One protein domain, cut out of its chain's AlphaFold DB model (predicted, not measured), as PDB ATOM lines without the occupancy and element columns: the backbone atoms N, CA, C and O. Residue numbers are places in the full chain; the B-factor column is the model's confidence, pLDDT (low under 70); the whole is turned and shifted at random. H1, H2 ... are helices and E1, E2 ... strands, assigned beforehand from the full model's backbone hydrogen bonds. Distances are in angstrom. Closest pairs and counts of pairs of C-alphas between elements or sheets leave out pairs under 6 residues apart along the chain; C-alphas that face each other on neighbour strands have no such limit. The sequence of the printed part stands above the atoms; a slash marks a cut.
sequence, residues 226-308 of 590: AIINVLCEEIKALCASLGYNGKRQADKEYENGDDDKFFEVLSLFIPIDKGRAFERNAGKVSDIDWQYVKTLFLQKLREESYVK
ATOM      1  N   ALA A 226      -8.696 -33.382 -45.203       94.31
ATOM      2  CA  ALA A 226      -8.976 -33.496 -43.775       94.31
ATOM      3  C   ALA A 226      -8.527 -34.852 -43.205       94.31
ATOM      4  O   ALA A 226      -7.833 -34.902 -42.192       94.31
ATOM      5  N   ILE A 227      -8.853 -35.962 -43.881       94.25
ATOM      6  CA  ILE A 227      -8.458 -37.308 -43.442       94.25
ATOM      7  C   ILE A 227      -6.941 -37.433 -43.391       94.25
ATOM      8  O   ILE A 227      -6.424 -37.962 -42.416       94.25
ATOM      9  N   ILE A 228      -6.214 -36.933 -44.390       95.31
ATOM     10  CA  ILE A 228      -4.751 -37.041 -44.394       95.31
ATOM     11  C   ILE A 228      -4.147 -36.255 -43.227       95.31
ATOM     12  O   ILE A 228      -3.293 -36.784 -42.516       95.31
ATOM     13  N   ASN A 229      -4.612 -35.025 -42.988       95.31
ATOM     14  CA  ASN A 229      -4.148 -34.226 -41.855       95.31
ATOM     15  C   ASN A 229      -4.444 -34.929 -40.524       95.31
ATOM     16  O   ASN A 229      -3.541 -35.070 -39.702       95.31
ATOM     17  N   VAL A 230      -5.664 -35.445 -40.343       94.25
ATOM     18  CA  VAL A 230      -6.052 -36.180 -39.132       94.25
ATOM     19  C   VAL A 230      -5.198 -37.436 -38.943       94.25
ATOM     20  O   VAL A 230      -4.678 -37.642 -37.853       94.25
ATOM     21  N   LEU A 231      -4.976 -38.244 -39.985       95.56
ATOM     22  CA  LEU A 231      -4.113 -39.430 -39.907       95.56
ATOM     23  C   LEU A 231      -2.678 -39.066 -39.495       95.56
ATOM     24  O   LEU A 231      -2.072 -39.764 -38.681       95.56
ATOM     25  N   CYS A 232      -2.134 -37.961 -40.017       95.50
ATOM     26  CA  CYS A 232      -0.827 -37.467 -39.597       95.50
ATOM     27  C   CYS A 232      -0.812 -37.035 -38.123       95.50
ATOM     28  O   CYS A 232       0.157 -37.339 -37.431       95.50
ATOM     29  N   GLU A 233      -1.854 -36.365 -37.625       94.56
ATOM     30  CA  GLU A 233      -1.954 -35.997 -36.204       94.56
ATOM     31  C   GLU A 233      -2.075 -37.226 -35.289       94.56
ATOM     32  O   GLU A 233      -1.414 -37.283 -34.250       94.56
ATOM     33  N   GLU A 234      -2.826 -38.256 -35.692       93.81
ATOM     34  CA  GLU A 234      -2.885 -39.523 -34.950       93.81
ATOM     35  C   GLU A 234      -1.502 -40.194 -34.881       93.81
ATOM     36  O   GLU A 234      -1.064 -40.627 -33.814       93.81
ATOM     37  N   ILE A 235      -0.754 -40.227 -35.991       95.31
ATOM     38  CA  ILE A 235       0.610 -40.780 -36.001       95.31
ATOM     39  C   ILE A 235       1.566 -39.934 -35.161       95.31
ATOM     40  O   ILE A 235       2.377 -40.490 -34.422       95.31
ATOM     41  N   LYS A 236       1.469 -38.600 -35.221       94.69
ATOM     42  CA  LYS A 236       2.241 -37.707 -34.344       94.69
ATOM     43  C   LYS A 236       2.006 -38.045 -32.878       94.69
ATOM     44  O   LYS A 236       2.975 -38.111 -32.127       94.69
ATOM     45  N   ALA A 237       0.759 -38.293 -32.479       90.81
ATOM     46  CA  ALA A 237       0.424 -38.679 -31.111       90.81
ATOM     47  C   ALA A 237       1.042 -40.035 -30.723       90.81
ATOM     48  O   ALA A 237       1.582 -40.170 -29.621       90.81
ATOM     49  N   LEU A 238       1.041 -41.015 -31.634       90.19
ATOM     50  CA  LEU A 238       1.725 -42.296 -31.424       90.19
ATOM     51  C   LEU A 238       3.237 -42.104 -31.253       90.19
ATOM     52  O   LEU A 238       3.806 -42.576 -30.267       90.19
ATOM     53  N   CYS A 239       3.885 -41.346 -32.140       91.50
ATOM     54  CA  CYS A 239       5.310 -41.026 -32.033       91.50
ATOM     55  C   CYS A 239       5.631 -40.224 -30.761       91.50
ATOM     56  O   CYS A 239       6.692 -40.414 -30.165       91.50
ATOM     57  N   ALA A 240       4.728 -39.350 -30.302       89.88
ATOM     58  CA  ALA A 240       4.927 -38.560 -29.089       89.88
ATOM     59  C   ALA A 240       5.045 -39.440 -27.840       89.88
ATOM     60  O   ALA A 240       5.865 -39.165 -26.963       89.88
ATOM     61  N   SER A 241       4.315 -40.562 -27.798       82.88
ATOM     62  CA  SER A 241       4.461 -41.563 -26.731       82.88
ATOM     63  C   SER A 241       5.850 -42.221 -26.690       82.88
ATOM     64  O   SER A 241       6.248 -42.750 -25.653       82.88
ATOM     65  N   LEU A 242       6.601 -42.130 -27.793       86.12
ATOM     66  CA  LEU A 242       7.962 -42.639 -27.965       86.12
ATOM     67  C   LEU A 242       9.029 -41.535 -27.858       86.12
ATOM     68  O   LEU A 242      10.200 -41.802 -28.110       86.12
ATOM     69  N   GLY A 243       8.648 -40.309 -27.478       86.31
ATOM     70  CA  GLY A 243       9.574 -39.190 -27.261       86.31
ATOM     71  C   GLY A 243       9.641 -38.155 -28.390       86.31
ATOM     72  O   GLY A 243      10.419 -37.201 -28.293       86.31
ATOM     73  N   TYR A 244       8.820 -38.279 -29.437       90.88
ATOM     74  CA  TYR A 244       8.715 -37.253 -30.477       90.88
ATOM     75  C   TYR A 244       8.060 -35.971 -29.932       90.88
ATOM     76  O   TYR A 244       6.987 -35.999 -29.341       90.88
ATOM     77  N   ASN A 245       8.702 -34.826 -30.142       89.12
ATOM     78  CA  ASN A 245       8.268 -33.517 -29.643       89.12
ATOM     79  C   ASN A 245       8.243 -32.445 -30.751       89.12
ATOM     80  O   ASN A 245       8.374 -31.255 -30.465       89.12
ATOM     81  N   GLY A 246       8.111 -32.854 -32.016       91.19
ATOM     82  CA  GLY A 246       8.157 -31.942 -33.161       91.19
ATOM     83  C   GLY A 246       9.574 -31.614 -33.639       91.19
ATOM     84  O   GLY A 246      10.561 -32.200 -33.183       91.19
ATOM     85  N   LYS A 247       9.666 -30.646 -34.554       90.75
ATOM     86  CA  LYS A 247      10.927 -30.156 -35.117       90.75
ATOM     87  C   LYS A 247      11.876 -29.643 -34.039       90.75
ATOM     88  O   LYS A 247      11.544 -28.735 -33.274       90.75
ATOM     89  N   ARG A 248      13.089 -30.187 -34.011       87.31
ATOM     90  CA  ARG A 248      14.164 -29.750 -33.120       87.31
ATOM     91  C   ARG A 248      15.035 -28.679 -33.775       87.31
ATOM     92  O   ARG A 248      15.252 -28.675 -34.986       87.31
ATOM     93  N   GLN A 249      15.549 -27.771 -32.948       80.81
ATOM     94  CA  GLN A 249      16.613 -26.850 -33.350       80.81
ATOM     95  C   GLN A 249      17.948 -27.606 -33.434       80.81
ATOM     96  O   GLN A 249      18.095 -28.672 -32.837       80.81
ATOM     97  N   ALA A 250      18.908 -27.063 -34.185       67.38
ATOM     98  CA  ALA A 250      20.179 -27.725 -34.506       67.38
ATOM     99  C   ALA A 250      21.030 -28.116 -33.275       67.38
ATOM    100  O   ALA A 250      21.922 -28.947 -33.379       67.38
ATOM    101  N   ASP A 251      20.769 -27.532 -32.103       68.12
ATOM    102  CA  ASP A 251      21.454 -27.810 -30.836       68.12
ATOM    103  C   ASP A 251      20.748 -28.870 -29.961       68.12
ATOM    104  O   ASP A 251      21.288 -29.268 -28.929       68.12
ATOM    105  N   LYS A 252      19.549 -29.330 -30.349       72.56
ATOM    106  CA  LYS A 252      18.691 -30.247 -29.568       72.56
ATOM    107  C   LYS A 252      18.075 -31.355 -30.422       72.56
ATOM    108  O   LYS A 252      16.899 -31.680 -30.263       72.56
ATOM    109  N   GLU A 253      18.846 -31.880 -31.364       79.25
ATOM    110  CA  GLU A 253      18.439 -32.954 -32.276       79.25
ATOM    111  C   GLU A 253      18.090 -34.252 -31.528       79.25
ATOM    112  O   GLU A 253      18.451 -34.424 -30.362       79.25
ATOM    113  N   TYR A 254      17.359 -35.154 -32.188       83.50
ATOM    114  CA  TYR A 254      16.975 -36.436 -31.590       83.50
ATOM    115  C   TYR A 254      18.196 -37.332 -31.341       83.50
ATOM    116  O   TYR A 254      19.186 -37.272 -32.078       83.50
ATOM    117  N   GLU A 255      18.133 -38.154 -30.289       78.94
ATOM    118  CA  GLU A 255      19.210 -39.087 -29.961       78.94
ATOM    119  C   GLU A 255      19.291 -40.212 -31.004       78.94
ATOM    120  O   GLU A 255      18.308 -40.563 -31.663       78.94
ATOM    121  N   ASN A 256      20.483 -40.793 -31.171       67.94
ATOM    122  CA  ASN A 256      20.676 -41.909 -32.096       67.94
ATOM    123  C   ASN A 256      19.782 -43.097 -31.689       67.94
ATOM    124  O   ASN A 256      19.907 -43.594 -30.570       67.94
ATOM    125  N   GLY A 257      18.931 -43.576 -32.604       72.62
ATOM    126  CA  GLY A 257      18.022 -44.708 -32.378       72.62
ATOM    127  C   GLY A 257      16.591 -44.319 -31.991       72.62
ATOM    128  O   GLY A 257      15.713 -45.181 -31.966       72.62
ATOM    129  N   ASP A 258      16.303 -43.039 -31.735       81.81
ATOM    130  CA  ASP A 258      14.912 -42.572 -31.620       81.81
ATOM    131  C   ASP A 258      14.205 -42.570 -32.984       81.81
ATOM    132  O   ASP A 258      13.014 -42.872 -33.079       81.81
ATOM    133  N   ASP A 259      14.953 -42.316 -34.059       85.88
ATOM    134  CA  ASP A 259      14.460 -42.375 -35.433       85.88
ATOM    135  C   ASP A 259      14.026 -43.788 -35.849       85.88
ATOM    136  O   ASP A 259      13.075 -43.923 -36.616       85.88
ATOM    137  N   ASP A 260      14.649 -44.843 -35.311       90.19
ATOM    138  CA  ASP A 260      14.188 -46.226 -35.512       90.19
ATOM    139  C   ASP A 260      12.769 -46.430 -34.971       90.19
ATOM    140  O   ASP A 260      11.902 -46.936 -35.681       90.19
ATOM    141  N   LYS A 261      12.491 -45.950 -33.753       90.75
ATOM    142  CA  LYS A 261      11.169 -46.081 -33.117       90.75
ATOM    143  C   LYS A 261      10.090 -45.329 -33.897       90.75
ATOM    144  O   LYS A 261       8.984 -45.832 -34.087       90.75
ATOM    145  N   PHE A 262      10.399 -44.115 -34.356       93.06
ATOM    146  CA  PHE A 262       9.459 -43.323 -35.157       93.06
ATOM    147  C   PHE A 262       9.210 -43.972 -36.521       93.06
ATOM    148  O   PHE A 262       8.074 -44.006 -36.996       93.06
ATOM    149  N   PHE A 263      10.262 -44.516 -37.137       94.75
ATOM    150  CA  PHE A 263      10.161 -45.223 -38.405       94.75
ATOM    151  C   PHE A 263       9.303 -46.485 -38.289       94.75
ATOM    152  O   PHE A 263       8.439 -46.700 -39.138       94.75
ATOM    153  N   GLU A 264       9.484 -47.276 -37.227       93.12
ATOM    154  CA  GLU A 264       8.654 -48.453 -36.953       93.12
ATOM    155  C   GLU A 264       7.166 -48.085 -36.940       93.12
ATOM    156  O   GLU A 264       6.383 -48.722 -37.644       93.12
ATOM    157  N   VAL A 265       6.779 -47.006 -36.248       93.75
ATOM    158  CA  VAL A 265       5.387 -46.522 -36.235       93.75
ATOM    159  C   VAL A 265       4.915 -46.105 -37.628       93.75
ATOM    160  O   VAL A 265       3.849 -46.539 -38.060       93.75
ATOM    161  N   LEU A 266       5.686 -45.287 -38.351       95.38
ATOM    162  CA  LEU A 266       5.313 -44.824 -39.694       95.38
ATOM    163  C   LEU A 266       5.100 -46.001 -40.663       95.38
ATOM    164  O   LEU A 266       4.129 -46.017 -41.425       95.38
ATOM    165  N   SER A 267       5.975 -47.008 -40.585       94.88
ATOM    166  CA  SER A 267       5.970 -48.181 -41.464       94.88
ATOM    167  C   SER A 267       4.741 -49.086 -41.301       94.88
ATOM    168  O   SER A 267       4.413 -49.835 -42.220       94.88
ATOM    169  N   LEU A 268       4.012 -48.983 -40.179       93.94
ATOM    170  CA  LEU A 268       2.741 -49.696 -39.978       93.94
ATOM    171  C   LEU A 268       1.637 -49.206 -40.923       93.94
ATOM    172  O   LEU A 268       0.714 -49.954 -41.247       93.94
ATOM    173  N   PHE A 269       1.703 -47.939 -41.338       95.25
ATOM    174  CA  PHE A 269       0.600 -47.268 -42.027       95.25
ATOM    175  C   PHE A 269       0.919 -46.938 -43.480       95.25
ATOM    176  O   PHE A 269       0.018 -46.989 -44.319       95.25
ATOM    177  N   ILE A 270       2.177 -46.627 -43.796       93.81
ATOM    178  CA  ILE A 270       2.613 -46.258 -45.144       93.81
ATOM    179  C   ILE A 270       3.915 -46.967 -45.529       93.81
ATOM    180  O   ILE A 270       4.812 -47.101 -44.696       93.81
ATOM    181  N   PRO A 271       4.061 -47.394 -46.798       91.69
ATOM    182  CA  PRO A 271       5.334 -47.883 -47.304       91.69
ATOM    183  C   PRO A 271       6.289 -46.693 -47.462       91.69
ATOM    184  O   PRO A 271       6.203 -45.937 -48.428       91.69
ATOM    185  N   ILE A 272       7.175 -46.496 -46.486       93.50
ATOM    186  CA  ILE A 272       8.077 -45.343 -46.427       93.50
ATOM    187  C   ILE A 272       9.541 -45.781 -46.374       93.50
ATOM    188  O   ILE A 272       9.909 -46.710 -45.658       93.50
ATOM    189  N   ASP A 273      10.386 -45.097 -47.144       93.00
ATOM    190  CA  ASP A 273      11.838 -45.267 -47.088       93.00
ATOM    191  C   ASP A 273      12.418 -44.523 -45.877       93.00
ATOM    192  O   ASP A 273      12.186 -43.321 -45.717       93.00
ATOM    193  N   LYS A 274      13.209 -45.214 -45.043       90.25
ATOM    194  CA  LYS A 274      13.793 -44.627 -43.825       90.25
ATOM    195  C   LYS A 274      14.703 -43.438 -44.139       90.25
ATOM    196  O   LYS A 274      14.732 -42.469 -43.382       90.25
ATOM    197  N   GLY A 275      15.438 -43.490 -45.251       87.38
ATOM    198  CA  GLY A 275      16.342 -42.419 -45.671       87.38
ATOM    199  C   GLY A 275      15.616 -41.104 -45.957       87.38
ATOM    200  O   GLY A 275      16.174 -40.037 -45.704       87.38
ATOM    201  N   ARG A 276      14.366 -41.185 -46.426       91.44
ATOM    202  CA  ARG A 276      13.511 -40.039 -46.776       91.44
ATOM    203  C   ARG A 276      12.440 -39.695 -45.740       91.44
ATOM    204  O   ARG A 276      11.798 -38.664 -45.872       91.44
ATOM    205  N   ALA A 277      12.235 -40.532 -44.723       93.38
ATOM    206  CA  ALA A 277      11.219 -40.310 -43.692       93.38
ATOM    207  C   ALA A 277      11.516 -39.119 -42.765       93.38
ATOM    208  O   ALA A 277      10.623 -38.653 -42.059       93.38
ATOM    209  N   PHE A 278      12.763 -38.647 -42.744       94.00
ATOM    210  CA  PHE A 278      13.248 -37.693 -41.756       94.00
ATOM    211  C   PHE A 278      13.949 -36.504 -42.399       94.00
ATOM    212  O   PHE A 278      14.801 -36.662 -43.276       94.00
ATOM    213  N   GLU A 279      13.666 -35.319 -41.869       91.75
ATOM    214  CA  GLU A 279      14.482 -34.137 -42.099       91.75
ATOM    215  C   GLU A 279      15.793 -34.273 -41.318       91.75
ATOM    216  O   GLU A 279      15.805 -34.684 -40.151       91.75
ATOM    217  N   ARG A 280      16.915 -33.923 -41.958       89.19
ATOM    218  CA  ARG A 280      18.241 -34.012 -41.341       89.19
ATOM    219  C   ARG A 280      18.969 -32.679 -41.359       89.19
ATOM    220  O   ARG A 280      19.096 -32.054 -42.406       89.19
ATOM    221  N   ASN A 281      19.529 -32.307 -40.212       83.69
ATOM    222  CA  ASN A 281      20.464 -31.197 -40.062       83.69
ATOM    223  C   ASN A 281      21.824 -31.775 -39.655       83.69
ATOM    224  O   ASN A 281      21.899 -32.633 -38.784       83.69
ATOM    225  N   ALA A 282      22.899 -31.393 -40.353       80.75
ATOM    226  CA  ALA A 282      24.255 -31.903 -40.093       80.75
ATOM    227  C   ALA A 282      24.366 -33.450 -39.977       80.75
ATOM    228  O   ALA A 282      25.202 -33.973 -39.243       80.75
ATOM    229  N   GLY A 283      23.521 -34.194 -40.707       78.81
ATOM    230  CA  GLY A 283      23.485 -35.665 -40.718       78.81
ATOM    231  C   GLY A 283      22.587 -36.316 -39.654       78.81
ATOM    232  O   GLY A 283      22.292 -37.509 -39.761       78.81
ATOM    233  N   LYS A 284      22.088 -35.550 -38.683       83.75
ATOM    234  CA  LYS A 284      21.215 -36.019 -37.600       83.75
ATOM    235  C   LYS A 284      19.754 -35.669 -37.856       83.75
ATOM    236  O   LYS A 284      19.460 -34.713 -38.565       83.75
ATOM    237  N   VAL A 285      18.842 -36.464 -37.299       88.31
ATOM    238  CA  VAL A 285      17.394 -36.286 -37.474       88.31
ATOM    239  C   VAL A 285      16.907 -35.094 -36.652       88.31
ATOM    240  O   VAL A 285      17.078 -35.052 -35.432       88.31
ATOM    241  N   SER A 286      16.288 -34.125 -37.327       90.62
ATOM    242  CA  SER A 286      15.712 -32.928 -36.709       90.62
ATOM    243  C   SER A 286      14.185 -32.961 -36.671       90.62
ATOM    244  O   SER A 286      13.596 -32.410 -35.740       90.62
ATOM    245  N   ASP A 287      13.548 -33.627 -37.636       93.62
ATOM    246  CA  ASP A 287      12.101 -33.843 -37.674       93.62
ATOM    247  C   ASP A 287      11.724 -35.067 -38.526       93.62
ATOM    248  O   ASP A 287      12.548 -35.615 -39.259       93.62
ATOM    249  N   ILE A 288      10.459 -35.477 -38.452       94.69
ATOM    250  CA  ILE A 288       9.815 -36.324 -39.461       94.69
ATOM    251  C   ILE A 288       9.469 -35.436 -40.660       94.69
ATOM    252  O   ILE A 288       8.904 -34.357 -40.483       94.69
ATOM    253  N   ASP A 289       9.768 -35.891 -41.879       94.06
ATOM    254  CA  ASP A 289       9.356 -35.197 -43.103       94.06
ATOM    255  C   ASP A 289       7.848 -35.400 -43.320       94.06
ATOM    256  O   ASP A 289       7.386 -36.282 -44.053       94.06
ATOM    257  N   TRP A 290       7.051 -34.581 -42.634       94.25
ATOM    258  CA  TRP A 290       5.594 -34.649 -42.702       94.25
ATOM    259  C   TRP A 290       5.053 -34.370 -44.096       94.25
ATOM    260  O   TRP A 290       3.967 -34.848 -44.421       94.25
ATOM    261  N   GLN A 291       5.782 -33.624 -44.927       91.25
ATOM    262  CA  GLN A 291       5.357 -33.369 -46.295       91.25
ATOM    263  C   GLN A 291       5.477 -34.634 -47.145       91.25
ATOM    264  O   GLN A 291       4.559 -34.977 -47.900       91.25
ATOM    265  N   TYR A 292       6.579 -35.362 -46.988       92.81
ATOM    266  CA  TYR A 292       6.757 -36.648 -47.637       92.81
ATOM    267  C   TYR A 292       5.738 -37.679 -47.136       92.81
ATOM    268  O   TYR A 292       5.075 -38.324 -47.948       92.81
ATOM    269  N   VAL A 293       5.515 -37.758 -45.817       95.00
ATOM    270  CA  VAL A 293       4.486 -38.624 -45.205       95.00
ATOM    271  C   VAL A 293       3.090 -38.329 -45.769       95.00
ATOM    272  O   VAL A 293       2.394 -39.251 -46.194       95.00
ATOM    273  N   LYS A 294       2.690 -37.053 -45.838       94.44
ATOM    274  CA  LYS A 294       1.414 -36.614 -46.430       94.44
ATOM    275  C   LYS A 294       1.269 -37.042 -47.890       94.44
ATOM    276  O   LYS A 294       0.211 -37.528 -48.288       94.44
ATOM    277  N   THR A 295       2.334 -36.894 -48.677       91.25
ATOM    278  CA  THR A 295       2.356 -37.284 -50.096       91.25
ATOM    279  C   THR A 295       2.190 -38.799 -50.259       91.25
ATOM    280  O   THR A 295       1.402 -39.245 -51.092       91.25
ATOM    281  N   LEU A 296       2.858 -39.598 -49.420       93.69
ATOM    282  CA  LEU A 296       2.718 -41.058 -49.424       93.69
ATOM    283  C   LEU A 296       1.324 -41.514 -48.987       93.69
ATOM    284  O   LEU A 296       0.774 -42.437 -49.583       93.69
ATOM    285  N   PHE A 297       0.721 -40.865 -47.986       94.19
ATOM    286  CA  PHE A 297      -0.668 -41.147 -47.615       94.19
ATOM    287  C   PHE A 297      -1.624 -40.885 -48.764       94.19
ATOM    288  O   PHE A 297      -2.472 -41.717 -49.066       94.19
ATOM    289  N   LEU A 298      -1.463 -39.745 -49.424       92.12
ATOM    290  CA  LEU A 298      -2.279 -39.367 -50.563       92.12
ATOM    291  C   LEU A 298      -2.196 -40.410 -51.686       92.12
ATOM    292  O   LEU A 298      -3.231 -40.836 -52.206       92.12
ATOM    293  N   GLN A 299      -0.981 -40.856 -52.014       91.06
ATOM    294  CA  GLN A 299      -0.745 -41.922 -52.985       91.06
ATOM    295  C   GLN A 299      -1.402 -43.236 -52.542       91.06
ATOM    296  O   GLN A 299      -2.175 -43.819 -53.299       91.06
ATOM    297  N   LYS A 300      -1.184 -43.660 -51.293       93.44
ATOM    298  CA  LYS A 300      -1.759 -44.894 -50.747       93.44
ATOM    299  C   LYS A 300      -3.290 -44.881 -50.765       93.44
ATOM    300  O   LYS A 300      -3.905 -45.865 -51.164       93.44
ATOM    301  N   LEU A 301      -3.922 -43.768 -50.380       92.94
ATOM    302  CA  LEU A 301      -5.383 -43.628 -50.393       92.94
ATOM    303  C   LEU A 301      -5.967 -43.745 -51.811       92.94
ATOM    304  O   LEU A 301      -7.062 -44.293 -51.969       92.94
ATOM    305  N   ARG A 302      -5.242 -43.269 -52.833       90.44
ATOM    306  CA  ARG A 302      -5.607 -43.437 -54.249       90.44
ATOM    307  C   ARG A 302      -5.425 -44.880 -54.720       90.44
ATOM    308  O   ARG A 302      -6.373 -45.485 -55.210       90.44
ATOM    309  N   GLU A 303      -4.221 -45.426 -54.566       91.56
ATOM    310  CA  GLU A 303      -3.845 -46.750 -55.087       91.56
ATOM    311  C   GLU A 303      -4.663 -47.870 -54.447       91.56
ATOM    312  O   GLU A 303      -5.116 -48.793 -55.120       91.56
ATOM    313  N   GLU A 304      -4.930 -47.751 -53.150       92.69
ATOM    314  CA  GLU A 304      -5.741 -48.710 -52.416       92.69
ATOM    315  C   GLU A 304      -7.239 -48.360 -52.451       92.69
ATOM    316  O   GLU A 304      -8.029 -48.942 -51.718       92.69
ATOM    317  N   SER A 305      -7.688 -47.443 -53.311       91.31
ATOM    318  CA  SER A 305      -9.122 -47.164 -53.512       91.31
ATOM    319  C   SER A 305      -9.888 -46.770 -52.234       91.31
ATOM    320  O   SER A 305     -11.072 -47.082 -52.097       91.31
ATOM    321  N   TYR A 306      -9.241 -46.081 -51.289       93.44
ATOM    322  CA  TYR A 306      -9.948 -45.409 -50.186       93.44
ATOM    323  C   TYR A 306     -10.670 -44.156 -50.678       93.44
ATOM    324  O   TYR A 306     -11.681 -43.748 -50.106       93.44
ATOM    325  N   VAL A 307     -10.155 -43.545 -51.747       93.06
ATOM    326  CA  VAL A 307     -10.717 -42.347 -52.364       93.06
ATOM    327  C   VAL A 307     -10.811 -42.557 -53.865       93.06
ATOM    328  O   VAL A 307      -9.848 -42.972 -54.508       93.06
ATOM    329  N   LYS A 308     -11.973 -42.242 -54.430       91.88
ATOM    330  CA  LYS A 308     -12.195 -42.176 -55.873       91.88
ATOM    331  C   LYS A 308     -12.099 -40.726 -56.318       91.88
ATOM    332  O   LYS A 308     -12.837 -39.877 -55.818       91.88
TER     333      LYS A 308
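What this domain is: This is residues 226 to 308 of the 590 residues of an uncharacterized protein of Legionella sp (UniProt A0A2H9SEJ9). What does the shape look like? The hairpin of E1 and E2 and then H3 follow each other along the long axis, with H1 and H2 at their side; H1 packs on H2 with one part and on H3 with another, and H2 lies beside the strand hairpin. What is it built of? The printed part has 83 residues with three named helices and two named strands, in the order H1, H2, E1, E2, H3; the sheet E1 - E2 is antiparallel, and the class is mostly helix. How is it spread? It is compact, with a radius of gyration of the C-alphas of 13.0 A, and only just elongated, spanning 44 by 22 by 19 A.

Where its parts are: Where are the helices? H1 is residues 226 to 240, 20.8 A long, from C-alpha 226 at (-8.976, -33.496, -43.775). H2 is residues 258 to 267, 14.4 A, and H3 is residues 290 to 303, 19.7 A, ending with C-alpha 303 at (-3.845, -46.750, -55.087). Where are the strands? E1 is residues 278 to 281, 9.9 A, and E2 is residues 284 to 288, 11.6 A.

How they stand to each other: What does H1 touch? With residues 235 to 239 alone it touches H2, a helical hairpin, opposite ways at 36 degrees, only just a steep tilt; the closest C-alphas, of Cys 239 and Phe 262, are 5.7 A apart. With residues 228 to 232 alone it touches H3, opposite ways at a steep tilt of 53 degrees; the closest C-alphas, of Ile 228 and Lys 294, are 6.5 A apart. How do the backbones pair? In the hairpin of E1 and E2, N 279 and O 287 are within hydrogen-bond range at 2.9 A; in H1, H2 and H3 every O i to N i+4 pair is within range.

The domain as a whole: How large is it? The two C-alphas farthest apart, of Asp 251 and Lys 308, are 44.3 A apart, and the printed part has no cut. Which link is long, and where is confidence low? H1 to H2 is a long link of 17 residues; residues 250 to 251 and residue 256 have pLDDT under 70.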